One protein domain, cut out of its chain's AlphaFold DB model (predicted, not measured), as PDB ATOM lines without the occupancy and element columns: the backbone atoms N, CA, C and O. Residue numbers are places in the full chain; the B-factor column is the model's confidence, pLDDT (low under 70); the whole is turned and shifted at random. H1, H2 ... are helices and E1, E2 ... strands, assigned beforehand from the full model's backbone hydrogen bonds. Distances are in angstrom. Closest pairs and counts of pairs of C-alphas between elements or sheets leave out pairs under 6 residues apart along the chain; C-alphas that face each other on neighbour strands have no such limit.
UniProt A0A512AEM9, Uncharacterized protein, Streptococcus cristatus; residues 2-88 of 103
ATOM      1  N   VAL A   2      64.495 186.376 122.826       56.47
ATOM      2  CA  VAL A   2      65.667 185.801 122.138       56.47
ATOM      3  C   VAL A   2      66.536 185.093 123.178       56.47
ATOM      4  O   VAL A   2      66.915 185.696 124.180       56.47
ATOM      5  N   LYS A   3      66.799 183.798 122.988       54.56
ATOM      6  CA  LYS A   3      67.786 183.061 123.782       54.56
ATOM      7  C   LYS A   3      69.146 183.306 123.143       54.56
ATOM      8  O   LYS A   3      69.407 182.791 122.056       54.56
ATOM      9  N   PHE A   4      70.010 184.072 123.802       56.94
ATOM     10  CA  PHE A   4      71.409 184.183 123.388       56.94
ATOM     11  C   PHE A   4      72.114 182.868 123.738       56.94
ATOM     12  O   PHE A   4      72.691 182.706 124.807       56.94
ATOM     13  N   SER A   5      72.007 181.879 122.850       56.69
ATOM     14  CA  SER A   5      72.604 180.550 123.044       56.69
ATOM     15  C   SER A   5      74.132 180.577 122.972       56.69
ATOM     16  O   SER A   5      74.799 179.658 123.445       56.69
ATOM     17  N   LYS A   6      74.694 181.631 122.371       63.38
ATOM     18  CA  LYS A   6      76.127 181.841 122.180       63.38
ATOM     19  C   LYS A   6      76.449 183.321 122.370       63.38
ATOM     20  O   LYS A   6      75.639 184.183 122.042       63.38
ATOM     21  N   ILE A   7      77.636 183.595 122.906       69.94
ATOM     22  CA  ILE A   7      78.174 184.955 123.014       69.94
ATOM     23  C   ILE A   7      78.364 185.493 121.597       69.94
ATOM     24  O   ILE A   7      78.953 184.809 120.756       69.94
ATOM     25  N   ASP A   8      77.871 186.703 121.344       77.06
ATOM     26  CA  ASP A   8      78.130 187.391 120.084       77.06
ATOM     27  C   ASP A   8      79.646 187.571 119.899       77.06
ATOM     28  O   ASP A   8      80.357 188.023 120.804       77.06
ATOM     29  N   LYS A   9      80.162 187.205 118.721       81.00
ATOM     30  CA  LYS A   9      81.594 187.323 118.404       81.00
ATOM     31  C   LYS A   9      82.093 188.766 118.539       81.00
ATOM     32  O   LYS A   9      83.247 188.973 118.923       81.00
ATOM     33  N   GLN A  10      81.242 189.746 118.245       83.38
ATOM     34  CA  GLN A  10      81.526 191.166 118.402       83.38
ATOM     35  C   GLN A  10      81.699 191.533 119.881       83.38
ATOM     36  O   GLN A  10      82.710 192.133 120.245       83.38
ATOM     37  N   LEU A  11      80.803 191.066 120.753       80.06
ATOM     38  CA  LEU A  11      80.914 191.276 122.202       80.06
ATOM     39  C   LEU A  11      82.182 190.634 122.784       80.06
ATOM     40  O   LEU A  11      82.845 191.212 123.646       80.06
ATOM     41  N   GLU A  12      82.575 189.452 122.299       81.69
ATOM     42  CA  GLU A  12      83.827 188.818 122.732       81.69
ATOM     43  C   GLU A  12      85.060 189.650 122.329       81.69
ATOM     44  O   GLU A  12      86.042 189.736 123.079       81.69
ATOM     45  N   LYS A  13      85.024 190.277 121.149       85.75
ATOM     46  CA  LYS A  13      86.091 191.158 120.661       85.75
ATOM     47  C   LYS A  13      86.181 192.435 121.496       85.75
ATOM     48  O   LYS A  13      87.281 192.807 121.910       85.75
ATOM     49  N   GLU A  14      85.045 193.058 121.785       86.19
ATOM     50  CA  GLU A  14      84.954 194.253 122.628       86.19
ATOM     51  C   GLU A  14      85.460 193.980 124.047       86.19
ATOM     52  O   GLU A  14      86.284 194.740 124.559       86.19
ATOM     53  N   LEU A  15      85.093 192.836 124.636       84.69
ATOM     54  CA  LEU A  15      85.628 192.400 125.928       84.69
ATOM     55  C   LEU A  15      87.154 192.302 125.911       84.69
ATOM     56  O   LEU A  15      87.820 192.830 126.802       84.69
ATOM     57  N   LYS A  16      87.727 191.608 124.920       86.81
ATOM     58  CA  LYS A  16      89.187 191.443 124.815       86.81
ATOM     59  C   LYS A  16      89.887 192.798 124.733       86.81
ATOM     60  O   LYS A  16      90.932 192.979 125.358       86.81
ATOM     61  N   GLN A  17      89.312 193.749 123.998       90.31
ATOM     62  CA  GLN A  17      89.871 195.090 123.879       90.31
ATOM     63  C   GLN A  17      89.756 195.878 125.189       90.31
ATOM     64  O   GLN A  17      90.737 196.489 125.613       90.31
ATOM     65  N   ALA A  18      88.605 195.819 125.862       88.56
ATOM     66  CA  ALA A  18      88.401 196.458 127.159       88.56
ATOM     67  C   ALA A  18      89.381 195.923 128.216       88.56
ATOM     68  O   ALA A  18      90.049 196.708 128.891       88.56
ATOM     69  N   VAL A  19      89.547 194.596 128.296       88.12
ATOM     70  CA  VAL A  19      90.511 193.939 129.197       88.12
ATOM     71  C   VAL A  19      91.940 194.377 128.886       88.12
ATOM     72  O   VAL A  19      92.682 194.730 129.801       88.12
ATOM     73  N   ARG A  20      92.332 194.414 127.607       89.12
ATOM     74  CA  ARG A  20      93.670 194.860 127.195       89.12
ATOM     75  C   ARG A  20      93.930 196.323 127.565       89.12
ATOM     76  O   ARG A  20      95.005 196.638 128.067       89.12
ATOM     77  N   ASN A  21      92.960 197.208 127.338       91.44
ATOM     78  CA  ASN A  21      93.079 198.629 127.671       91.44
ATOM     79  C   ASN A  21      93.205 198.839 129.186       91.44
ATOM     80  O   ASN A  21      94.069 199.594 129.634       91.44
ATOM     81  N   ALA A  22      92.386 198.136 129.973       89.81
ATOM     82  CA  ALA A  22      92.457 198.175 131.428       89.81
ATOM     83  C   ALA A  22      93.802 197.642 131.942       89.81
ATOM     84  O   ALA A  22      94.445 198.307 132.749       89.81
ATOM     85  N   ALA A  23      94.265 196.499 131.424       89.56
ATOM     86  CA  ALA A  23      95.562 195.931 131.783       89.56
ATOM     87  C   ALA A  23      96.710 196.898 131.464       89.56
ATOM     88  O   ALA A  23      97.531 197.164 132.336       89.56
ATOM     89  N   LYS A  24      96.712 197.512 130.270       89.44
ATOM     90  CA  LYS A  24      97.715 198.513 129.874       89.44
ATOM     91  C   LYS A  24      97.735 199.712 130.826       89.44
ATOM     92  O   LYS A  24      98.811 200.128 131.244       89.44
ATOM     93  N   ARG A  25      96.564 200.250 131.189       92.31
ATOM     94  CA  ARG A  25      96.446 201.369 132.142       92.31
ATOM     95  C   ARG A  25      96.994 201.004 133.521       92.31
ATOM     96  O   ARG A  25      97.661 201.820 134.143       92.31
ATOM     97  N   LEU A  26      96.723 199.783 133.971       89.44
ATOM     98  CA  LEU A  26      97.173 199.268 135.265       89.44
ATOM     99  C   LEU A  26      98.603 198.710 135.230       89.44
ATOM    100  O   LEU A  26      99.072 198.196 136.236       89.44
ATOM    101  N   LYS A  27      99.300 198.801 134.088       88.75
ATOM    102  CA  LYS A  27     100.643 198.237 133.856       88.75
ATOM    103  C   LYS A  27     100.747 196.727 134.095       88.75
ATOM    104  O   LYS A  27     101.847 196.180 134.083       88.75
ATOM    105  N   PHE A  28      99.618 196.038 134.215       88.19
ATOM    106  CA  PHE A  28      99.583 194.599 134.053       88.19
ATOM    107  C   PHE A  28      99.827 194.267 132.607       88.19
ATOM    108  O   PHE A  28      99.659 195.087 131.695       88.19
ATOM    109  N   LYS A  29     100.108 193.000 132.375       85.25
ATOM    110  CA  LYS A  29     100.047 192.529 131.013       85.25
ATOM    111  C   LYS A  29      98.999 191.479 130.854       85.25
ATOM    112  O   LYS A  29      98.518 190.820 131.775       85.25
ATOM    113  N   SER A  30      98.622 191.391 129.603       85.06
ATOM    114  CA  SER A  30      97.431 190.714 129.185       85.06
ATOM    115  C   SER A  30      97.737 189.923 127.943       85.06
ATOM    116  O   SER A  30      98.420 190.412 127.038       85.06
ATOM    117  N   ARG A  31      97.140 188.744 127.857       79.62
ATOM    118  CA  ARG A  31      97.135 187.945 126.639       79.62
ATOM    119  C   ARG A  31      95.744 187.386 126.437       79.62
ATOM    120  O   ARG A  31      95.209 186.702 127.310       79.62
ATOM    121  N   SER A  32      95.164 187.662 125.269       80.81
ATOM    122  CA  SER A  32      93.743 187.399 125.021       80.81
ATOM    123  C   SER A  32      92.891 188.065 126.118       80.81
ATOM    124  O   SER A  32      93.056 189.253 126.370       80.81
ATOM    125  N   LYS A  33      92.019 187.309 126.782       80.75
ATOM    126  CA  LYS A  33      91.165 187.745 127.895       80.75
ATOM    127  C   LYS A  33      91.775 187.540 129.288       80.75
ATOM    128  O   LYS A  33      91.086 187.719 130.284       80.75
ATOM    129  N   ASN A  34      93.030 187.107 129.373       85.12
ATOM    130  CA  ASN A  34      93.680 186.847 130.653       85.12
ATOM    131  C   ASN A  34      94.591 188.011 131.037       85.12
ATOM    132  O   ASN A  34      95.256 188.582 130.166       85.12
ATOM    133  N   VAL A  35      94.651 188.298 132.333       90.31
ATOM    134  CA  VAL A  35      95.582 189.256 132.938       90.31
ATOM    135  C   VAL A  35      96.530 188.496 133.854       90.31
ATOM    136  O   VAL A  35      96.130 187.516 134.485       90.31
ATOM    137  N   PHE A  36      97.784 188.920 133.879       87.31
ATOM    138  CA  PHE A  36      98.858 188.247 134.588       87.31
ATOM    139  C   PHE A  36      99.611 189.240 135.454       87.31
ATOM    140  O   PHE A  36      99.867 190.365 135.016       87.31
ATOM    141  N   ASP A  37      99.972 188.793 136.649       86.38
ATOM    142  CA  ASP A  37     100.682 189.597 137.631       86.38
ATOM    143  C   ASP A  37     101.583 188.733 138.523       86.38
ATOM    144  O   ASP A  37     101.432 187.504 138.584       86.38
ATOM    145  N   ARG A  38     102.506 189.389 139.223       84.88
ATOM    146  CA  ARG A  38     103.284 188.804 140.314       84.88
ATOM    147  C   ARG A  38     102.986 189.555 141.598       84.88
ATOM    148  O   ARG A  38     103.195 190.759 141.683       84.88
ATOM    149  N   VAL A  39     102.576 188.807 142.615       84.25
ATOM    150  CA  VAL A  39     102.324 189.323 143.960       84.25
ATOM    151  C   VAL A  39     103.241 188.570 144.916       84.25
ATOM    152  O   VAL A  39     103.008 187.398 145.202       84.25
ATOM    153  N   GLY A  40     104.321 189.217 145.362       85.06
ATOM    154  CA  GLY A  40     105.374 188.564 146.146       85.06
ATOM    155  C   GLY A  40     105.961 187.349 145.417       85.06
ATOM    156  O   GLY A  40     106.404 187.456 144.269       85.06
ATOM    157  N   ASP A  41     105.891 186.193 146.075       80.06
ATOM    158  CA  ASP A  41     106.342 184.888 145.572       80.06
ATOM    159  C   ASP A  41     105.196 184.080 144.946       80.06
ATOM    160  O   ASP A  41     105.153 182.849 144.977       80.06
ATOM    161  N   TYR A  42     104.215 184.771 144.376       80.88
ATOM    162  CA  TYR A  42     103.075 184.128 143.746       80.88
ATOM    163  C   TYR A  42     102.834 184.701 142.362       80.88
ATOM    164  O   TYR A  42     102.792 185.915 142.146       80.88
ATOM    165  N   PHE A  43     102.616 183.799 141.413       82.62
ATOM    166  CA  PHE A  43     102.100 184.163 140.107       82.62
ATOM    167  C   PHE A  43     100.589 184.127 140.118       82.62
ATOM    168  O   PHE A  43      99.984 183.118 140.500       82.62
ATOM    169  N   VAL A  44      99.997 185.205 139.621       86.88
ATOM    170  CA  VAL A  44      98.554 185.353 139.560       86.88
ATOM    171  C   VAL A  44      98.112 185.442 138.111       86.88
ATOM    172  O   VAL A  44      98.522 186.318 137.349       86.88
ATOM    173  N   ARG A  45      97.229 184.523 137.727       88.00
ATOM    174  CA  ARG A  45      96.537 184.533 136.440       88.00
ATOM    175  C   ARG A  45      95.057 184.777 136.672       88.00
ATOM    176  O   ARG A  45      94.364 183.933 137.232       88.00
ATOM    177  N   TYR A  46      94.550 185.875 136.139       90.50
ATOM    178  CA  TYR A  46      93.125 186.167 136.105       90.50
ATOM    179  C   TYR A  46      92.549 185.701 134.775       90.50
ATOM    180  O   TYR A  46      92.870 186.253 133.721       90.50
ATOM    181  N   MET A  47      91.690 184.682 134.809       89.44
ATOM    182  CA  MET A  47      90.903 184.304 133.640       89.44
ATOM    183  C   MET A  47      89.583 185.056 133.643       89.44
ATOM    184  O   MET A  47      88.706 184.764 134.458       89.44
ATOM    185  N   ILE A  48      89.435 185.991 132.712       88.44
ATOM    186  CA  ILE A  48      88.220 186.787 132.567       88.44
ATOM    187  C   ILE A  48      87.372 186.166 131.463       88.44
ATOM    188  O   ILE A  48      87.853 185.892 130.362       88.44
ATOM    189  N   ASN A  49      86.105 185.902 131.752       82.50
ATOM    190  CA  ASN A  49      85.149 185.398 130.779       82.50
ATOM    191  C   ASN A  49      83.817 186.123 130.934       82.50
ATOM    192  O   ASN A  49      83.446 186.496 132.040       82.50
ATOM    193  N   ILE A  50      83.079 186.253 129.840       80.44
ATOM    194  CA  ILE A  50      81.668 186.633 129.887       80.44
ATOM    195  C   ILE A  50      80.844 185.389 129.580       80.44
ATOM    196  O   ILE A  50      81.284 184.526 128.820       80.44
ATOM    197  N   ASN A  51      79.668 185.271 130.180       81.00
ATOM    198  CA  ASN A  51      78.608 184.402 129.693       81.00
ATOM    199  C   ASN A  51      77.234 185.054 129.909       81.00
ATOM    200  O   ASN A  51      77.119 186.093 130.559       81.00
ATOM    201  N   PHE A  52      76.207 184.441 129.321       76.44
ATOM    202  CA  PHE A  52      74.824 184.919 129.374       76.44
ATOM    203  C   PHE A  52      73.863 183.819 129.850       76.44
ATOM    204  O   PHE A  52      72.952 183.443 129.110       76.44
ATOM    205  N   PRO A  53      74.073 183.233 131.044       79.44
ATOM    206  CA  PRO A  53      73.092 182.308 131.595       79.44
ATOM    207  C   PRO A  53      71.770 183.055 131.788       79.44
ATOM    208  O   PRO A  53      71.754 184.184 132.282       79.44
ATOM    209  N   ASP A  54      70.673 182.440 131.357       80.94
ATOM    210  CA  ASP A  54      69.315 182.952 131.568       80.94
ATOM    211  C   ASP A  54      69.103 184.386 131.047       80.94
ATOM    212  O   ASP A  54      68.390 185.184 131.653       80.94
ATOM    213  N   ASN A  55      69.752 184.729 129.924       72.94
ATOM    214  CA  ASN A  55      69.739 186.065 129.314       72.94
ATOM    215  C   ASN A  55      70.260 187.197 130.223       72.94
ATOM    216  O   ASN A  55      70.008 188.372 129.953       72.94
ATOM    217  N   LYS A  56      71.018 186.879 131.277       79.31
ATOM    218  CA  LYS A  56      71.650 187.873 132.154       79.31
ATOM    219  C   LYS A  56      73.142 187.942 131.883       79.31
ATOM    220  O   LYS A  56      73.828 186.921 131.883       79.31
ATOM    221  N   PHE A  57      73.653 189.155 131.685       79.69
ATOM    222  CA  PHE A  57      75.088 189.382 131.574       79.69
ATOM    223  C   PHE A  57      75.794 188.925 132.850       79.69
ATOM    224  O   PHE A  57      75.410 189.304 133.958       79.69
ATOM    225  N   ARG A  58      76.860 188.141 132.695       84.75
ATOM    226  CA  ARG A  58      77.714 187.747 133.809       84.75
ATOM    227  C   ARG A  58      79.179 187.816 133.396       84.75
ATOM    228  O   ARG A  58      79.614 187.140 132.466       84.75
ATOM    229  N   LEU A  59      79.941 188.616 134.138       85.06
ATOM    230  CA  LEU A  59      81.397 188.615 134.105       85.06
ATOM    231  C   LEU A  59      81.899 187.623 135.153       85.06
ATOM    232  O   LEU A  59      81.539 187.709 136.324       85.06
ATOM    233  N   ILE A  60      82.729 186.676 134.734       87.31
ATOM    234  CA  ILE A  60      83.351 185.698 135.619       87.31
ATOM    235  C   ILE A  60      84.854 185.928 135.592       87.31
ATOM    236  O   ILE A  60      85.484 185.813 134.538       87.31
ATOM    237  N   ILE A  61      85.425 186.194 136.762       89.94
ATOM    238  CA  ILE A  61      86.867 186.292 136.965       89.94
ATOM    239  C   ILE A  61      87.280 185.097 137.815       89.94
ATOM    240  O   ILE A  61      86.790 184.922 138.927       89.94
ATOM    241  N   ARG A  62      88.155 184.249 137.275       91.12
ATOM    242  CA  ARG A  62      88.734 183.120 138.012       91.12
ATOM    243  C   ARG A  62      90.212 183.402 138.261       91.12
ATOM    244  O   ARG A  62      90.979 183.330 137.294       91.12
ATOM    245  N   PRO A  63      90.609 183.757 139.493       89.00
ATOM    246  CA  PRO A  63      92.015 183.851 139.842       89.00
ATOM    247  C   PRO A  63      92.599 182.444 139.976       89.00
ATOM    248  O   PRO A  63      91.994 181.550 140.564       89.00
ATOM    249  N   TYR A  64      93.780 182.254 139.410       86.50
ATOM    250  CA  TYR A  64      94.618 181.089 139.631       86.50
ATOM    251  C   TYR A  64      95.940 181.580 140.205       86.50
ATOM    252  O   TYR A  64      96.623 182.386 139.568       86.50
ATOM    253  N   ILE A  65      96.261 181.118 141.409       85.94
ATOM    254  CA  ILE A  65      97.436 181.529 142.173       85.94
ATOM    255  C   ILE A  65      98.283 180.283 142.381       85.94
ATOM    256  O   ILE A  65      97.762 179.258 142.821       85.94
ATOM    257  N   LYS A  66      99.571 180.355 142.050       82.06
ATOM    258  CA  LYS A  66     100.513 179.266 142.335       82.06
ATOM    259  C   LYS A  66     101.808 179.790 142.977       82.06
ATOM    260  O   LYS A  66     102.254 180.870 142.574       82.06
ATOM    261  N   PRO A  67     102.383 179.058 143.958       67.19
ATOM    262  CA  PRO A  67     103.656 179.407 144.594       67.19
ATOM    263  C   PRO A  67     104.826 179.433 143.606       67.19
ATOM    264  O   PRO A  67     104.874 178.620 142.682       67.19
ATOM    265  N   TYR A  68     105.783 180.328 143.856       58.09
ATOM    266  CA  TYR A  68     106.925 180.647 142.990       58.09
ATOM    267  C   TYR A  68     107.820 179.468 142.625       58.09
ATOM    268  O   TYR A  68     108.347 179.387 141.527       58.09
ATOM    269  N   VAL A  69     108.006 178.568 143.583       57.38
ATOM    270  CA  VAL A  69     109.076 177.564 143.591       57.38
ATOM    271  C   VAL A  69     108.802 176.414 142.609       57.38
ATOM    272  O   VAL A  69     109.674 175.600 142.337       57.38
ATOM    273  N   ILE A  70     107.578 176.333 142.079       56.94
ATOM    274  CA  ILE A  70     107.071 175.164 141.342       56.94
ATOM    275  C   ILE A  70     107.243 175.323 139.823       56.94
ATOM    276  O   ILE A  70     107.069 174.376 139.066       56.94
ATOM    277  N   ASP A  71     107.590 176.510 139.345       54.28
ATOM    278  CA  ASP A  71     107.703 176.797 137.923       54.28
ATOM    279  C   ASP A  71     108.664 177.982 137.765       54.28
ATOM    280  O   ASP A  71     108.871 178.768 138.683       54.28
ATOM    281  N   ASP A  72     109.211 178.169 136.579       52.34
ATOM    282  CA  ASP A  72     110.034 179.313 136.196       52.34
ATOM    283  C   ASP A  72     109.184 180.580 136.028       52.34
ATOM    284  O   ASP A  72     109.197 181.265 135.000       52.34
ATOM    285  N   ILE A  73     108.299 180.796 136.998       56.09
ATOM    286  CA  ILE A  73     107.005 181.317 136.661       56.09
ATOM    287  C   ILE A  73     107.258 182.700 136.248       56.09
ATOM    288  O   ILE A  73     107.919 183.466 136.948       56.09
ATOM    289  N   PHE A  74     106.612 183.052 135.163       44.75
ATOM    290  CA  PHE A  74     106.518 184.447 134.947       44.75
ATOM    291  C   PHE A  74     107.846 185.091 134.553       44.75
ATOM    292  O   PHE A  74     107.786 186.225 134.086       44.75
ATOM    293  N   TRP A  75     108.992 184.392 134.561       51.16
ATOM    294  CA  TRP A  75     110.319 184.867 134.116       51.16
ATOM    295  C   TRP A  75     110.349 185.316 132.649       51.16
ATOM    296  O   TRP A  75     111.346 185.695 132.073       51.16
ATOM    297  N   GLU A  76     109.180 185.286 132.065       53.66
ATOM    298  CA  GLU A  76     108.749 184.847 130.786       53.66
ATOM    299  C   GLU A  76     107.392 185.501 130.509       53.66
ATOM    300  O   GLU A  76     107.069 185.650 129.336       53.66
ATOM    301  N   VAL A  77     106.600 185.964 131.519       59.50
ATOM    302  CA  VAL A  77     105.311 186.633 131.214       59.50
ATOM    303  C   VAL A  77     105.561 187.752 130.205       59.50
ATOM    304  O   VAL A  77     104.673 188.065 129.414       59.50
ATOM    305  N   PHE A  78     106.784 188.296 130.210       50.69
ATOM    306  CA  PHE A  78     107.216 189.493 129.513       50.69
ATOM    307  C   PHE A  78     108.560 189.392 128.819       50.69
ATOM    308  O   PHE A  78     109.347 190.320 128.928       50.69
ATOM    309  N   ASP A  79     108.793 188.330 128.064       55.62
ATOM    310  CA  ASP A  79     109.887 188.311 127.082       55.62
ATOM    311  C   ASP A  79     111.301 188.254 127.709       55.62
ATOM    312  O   ASP A  79     112.205 188.963 127.276       55.62
ATOM    313  N   MET A  80     111.510 187.422 128.746       51.47
ATOM    314  CA  MET A  80     112.739 187.463 129.568       51.47
ATOM    315  C   MET A  80     113.282 186.126 130.075       51.47
ATOM    316  O   MET A  80     114.003 186.086 131.072       51.47
ATOM    317  N   ALA A  81     113.011 185.018 129.405       55.50
ATOM    318  CA  ALA A  81     113.570 183.762 129.861       55.50
ATOM    319  C   ALA A  81     114.416 183.107 128.778       55.50
ATOM    320  O   ALA A  81     114.015 182.081 128.245       55.50
ATOM    321  N   SER A  82     115.650 183.572 128.526       49.09
ATOM    322  CA  SER A  82     116.645 182.681 127.887       49.09
ATOM    323  C   SER A  82     116.810 181.362 128.687       49.09
ATOM    324  O   SER A  82     117.147 180.316 128.154       49.09
ATOM    325  N   ASN A  83     116.258 181.264 129.895       52.78
ATOM    326  CA  ASN A  83     116.996 181.531 131.122       52.78
ATOM    327  C   ASN A  83     116.781 180.484 132.194       52.78
ATOM    328  O   ASN A  83     117.447 180.568 133.210       52.78
ATOM    329  N   SER A  84     115.933 179.484 132.003       54.16
ATOM    330  CA  SER A  84     116.119 178.294 132.834       54.16
ATOM    331  C   SER A  84     117.080 177.284 132.215       54.16
ATOM    332  O   SER A  84     117.391 176.278 132.830       54.16
ATOM    333  N   GLN A  85     117.566 177.597 131.002       55.38
ATOM    334  CA  GLN A  85     118.588 176.921 130.196       55.38
ATOM    335  C   GLN A  85     118.724 175.408 130.403       55.38
ATOM    336  O   GLN A  85     119.792 174.877 130.697       55.38
ATOM    337  N   ALA A  86     117.628 174.717 130.090       55.31
ATOM    338  CA  ALA A  86     117.634 173.328 129.657       55.31
ATOM    339  C   ALA A  86     116.556 173.058 128.571       55.31
ATOM    340  O   ALA A  86     115.572 173.807 128.472       55.31
ATOM    341  N   PRO A  87     116.722 171.987 127.756       47.81
ATOM    342  CA  PRO A  87     115.742 171.468 126.784       47.81
ATOM    343  C   PRO A  87     114.881 170.335 127.397       47.81
ATOM    344  O   PRO A  87     115.280 169.697 128.355       47.81
ATOM    345  N   ASN A  88     113.724 169.876 126.914       42.22
ATOM    346  CA  ASN A  88     112.650 170.407 126.065       42.22
ATOM    347  C   ASN A  88     111.280 169.749 126.442       42.22
ATOM    348  O   ASN A  88     110.256 170.055 125.833       42.22
TER     349      ASN A  88
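This is residues 2 to 88 of the 103 residues of an uncharacterized protein of Streptococcus cristatus (UniProt A0A512AEM9). A strongly twisted, ribbon-like sheet of four antiparallel strands, drawn out by its long hairpin E3 and E4, has one helix, H1, over one face toward the E1 and E2 side. A long stretch with no named element, residues 68 to 88, trails off beyond the end of E4, while the short lead-in, residues 2 to 8, lies toward the opposite end of the long axis. The printed part has 87 residues with one named helix and four named strands, in the order H1, E1, E2, E3, E4; the sheet order is E1 - E2 - E3 - E4, all antiparallel. The class is mixed, helices and strands, and the whole is loose, with a radius of gyration of the C-alphas of 16.2 A. Its outline is elongated, spanning 54 by 28 by 22 A.

The sheet is made of E1, residues 29 to 31, E2, residues 34 to 39, E3, residues 42 to 51, and E4, residues 58 to 67. They form a meander, each strand the antiparallel neighbour of the one before, with E1 and E4 as edge strands and E2 and E3 as inner strands. E3 and E4 form a hairpin with an angle of 162 degrees between their directions; N 47 and O 62 are within hydrogen-bond range at 2.9 A, as are N 60 and O 49 at 2.8 A. E2 and E3, also a hairpin, stand at 155 degrees, with N 46 and O 35 within hydrogen-bond range at 2.8 A. E1 and E2, a third hairpin, stand at 145 degrees, with N 36 and O 29 within hydrogen-bond range at 2.9 A. E1 is apart from E3 and from E4. From edge to edge of the sheet the strands' lines turn by 68 degrees, and its C-alphas lie up to 5.5 A off the best plane through them. H1, residues 9 to 25, is on one face of this sheet, two layers in which the helix is one and the sheet the other. Its height over the sheet is 7.6 A. It lies over E2 and runs along the strands, at 13 degrees to E2 on the local plane. The closest C-alphas of H1 and E1 are those of Ala 23 and Lys 29, 5.7 A apart. Those of H1 and E3 are Glu 12 and Ile 50, 7.8 A apart. In H1 every O i to N i+4 pair is within hydrogen-bond range.

E3, Tyr 42 to Asn 51, is 28.2 A from first to last C-alpha, and E4, Arg 58 to Pro 67, is 29.3 A. E4 ends at C-alpha 67, at (103.656, 179.407, 144.594). E2 runs from Asn 34 to Val 39 over 16.1 A, and E1 from Lys 29 to Arg 31 over 7.0 A. H1 begins at C-alpha 9, at (81.594, 187.323, 118.404), and ends at C-alpha 25, at (96.446, 201.369, 132.142), a length of 24.6 A.

The two C-alphas farthest apart are those of Val 2 and Gln 85, at 54.3 A. The printed part has no cut. The links from H1 to E1, E1 to E2 and E2 to E3 are tight, and the link from E3 to E4, six residues, is short; no link is long. The C-alphas of residues 68 to 88 lie 11 to 27 A from the mean of the C-alphas. The mean pLDDT of the printed part is 75.4, and confidence is low, under 70, in residues 2 to 7 and 67 to 88.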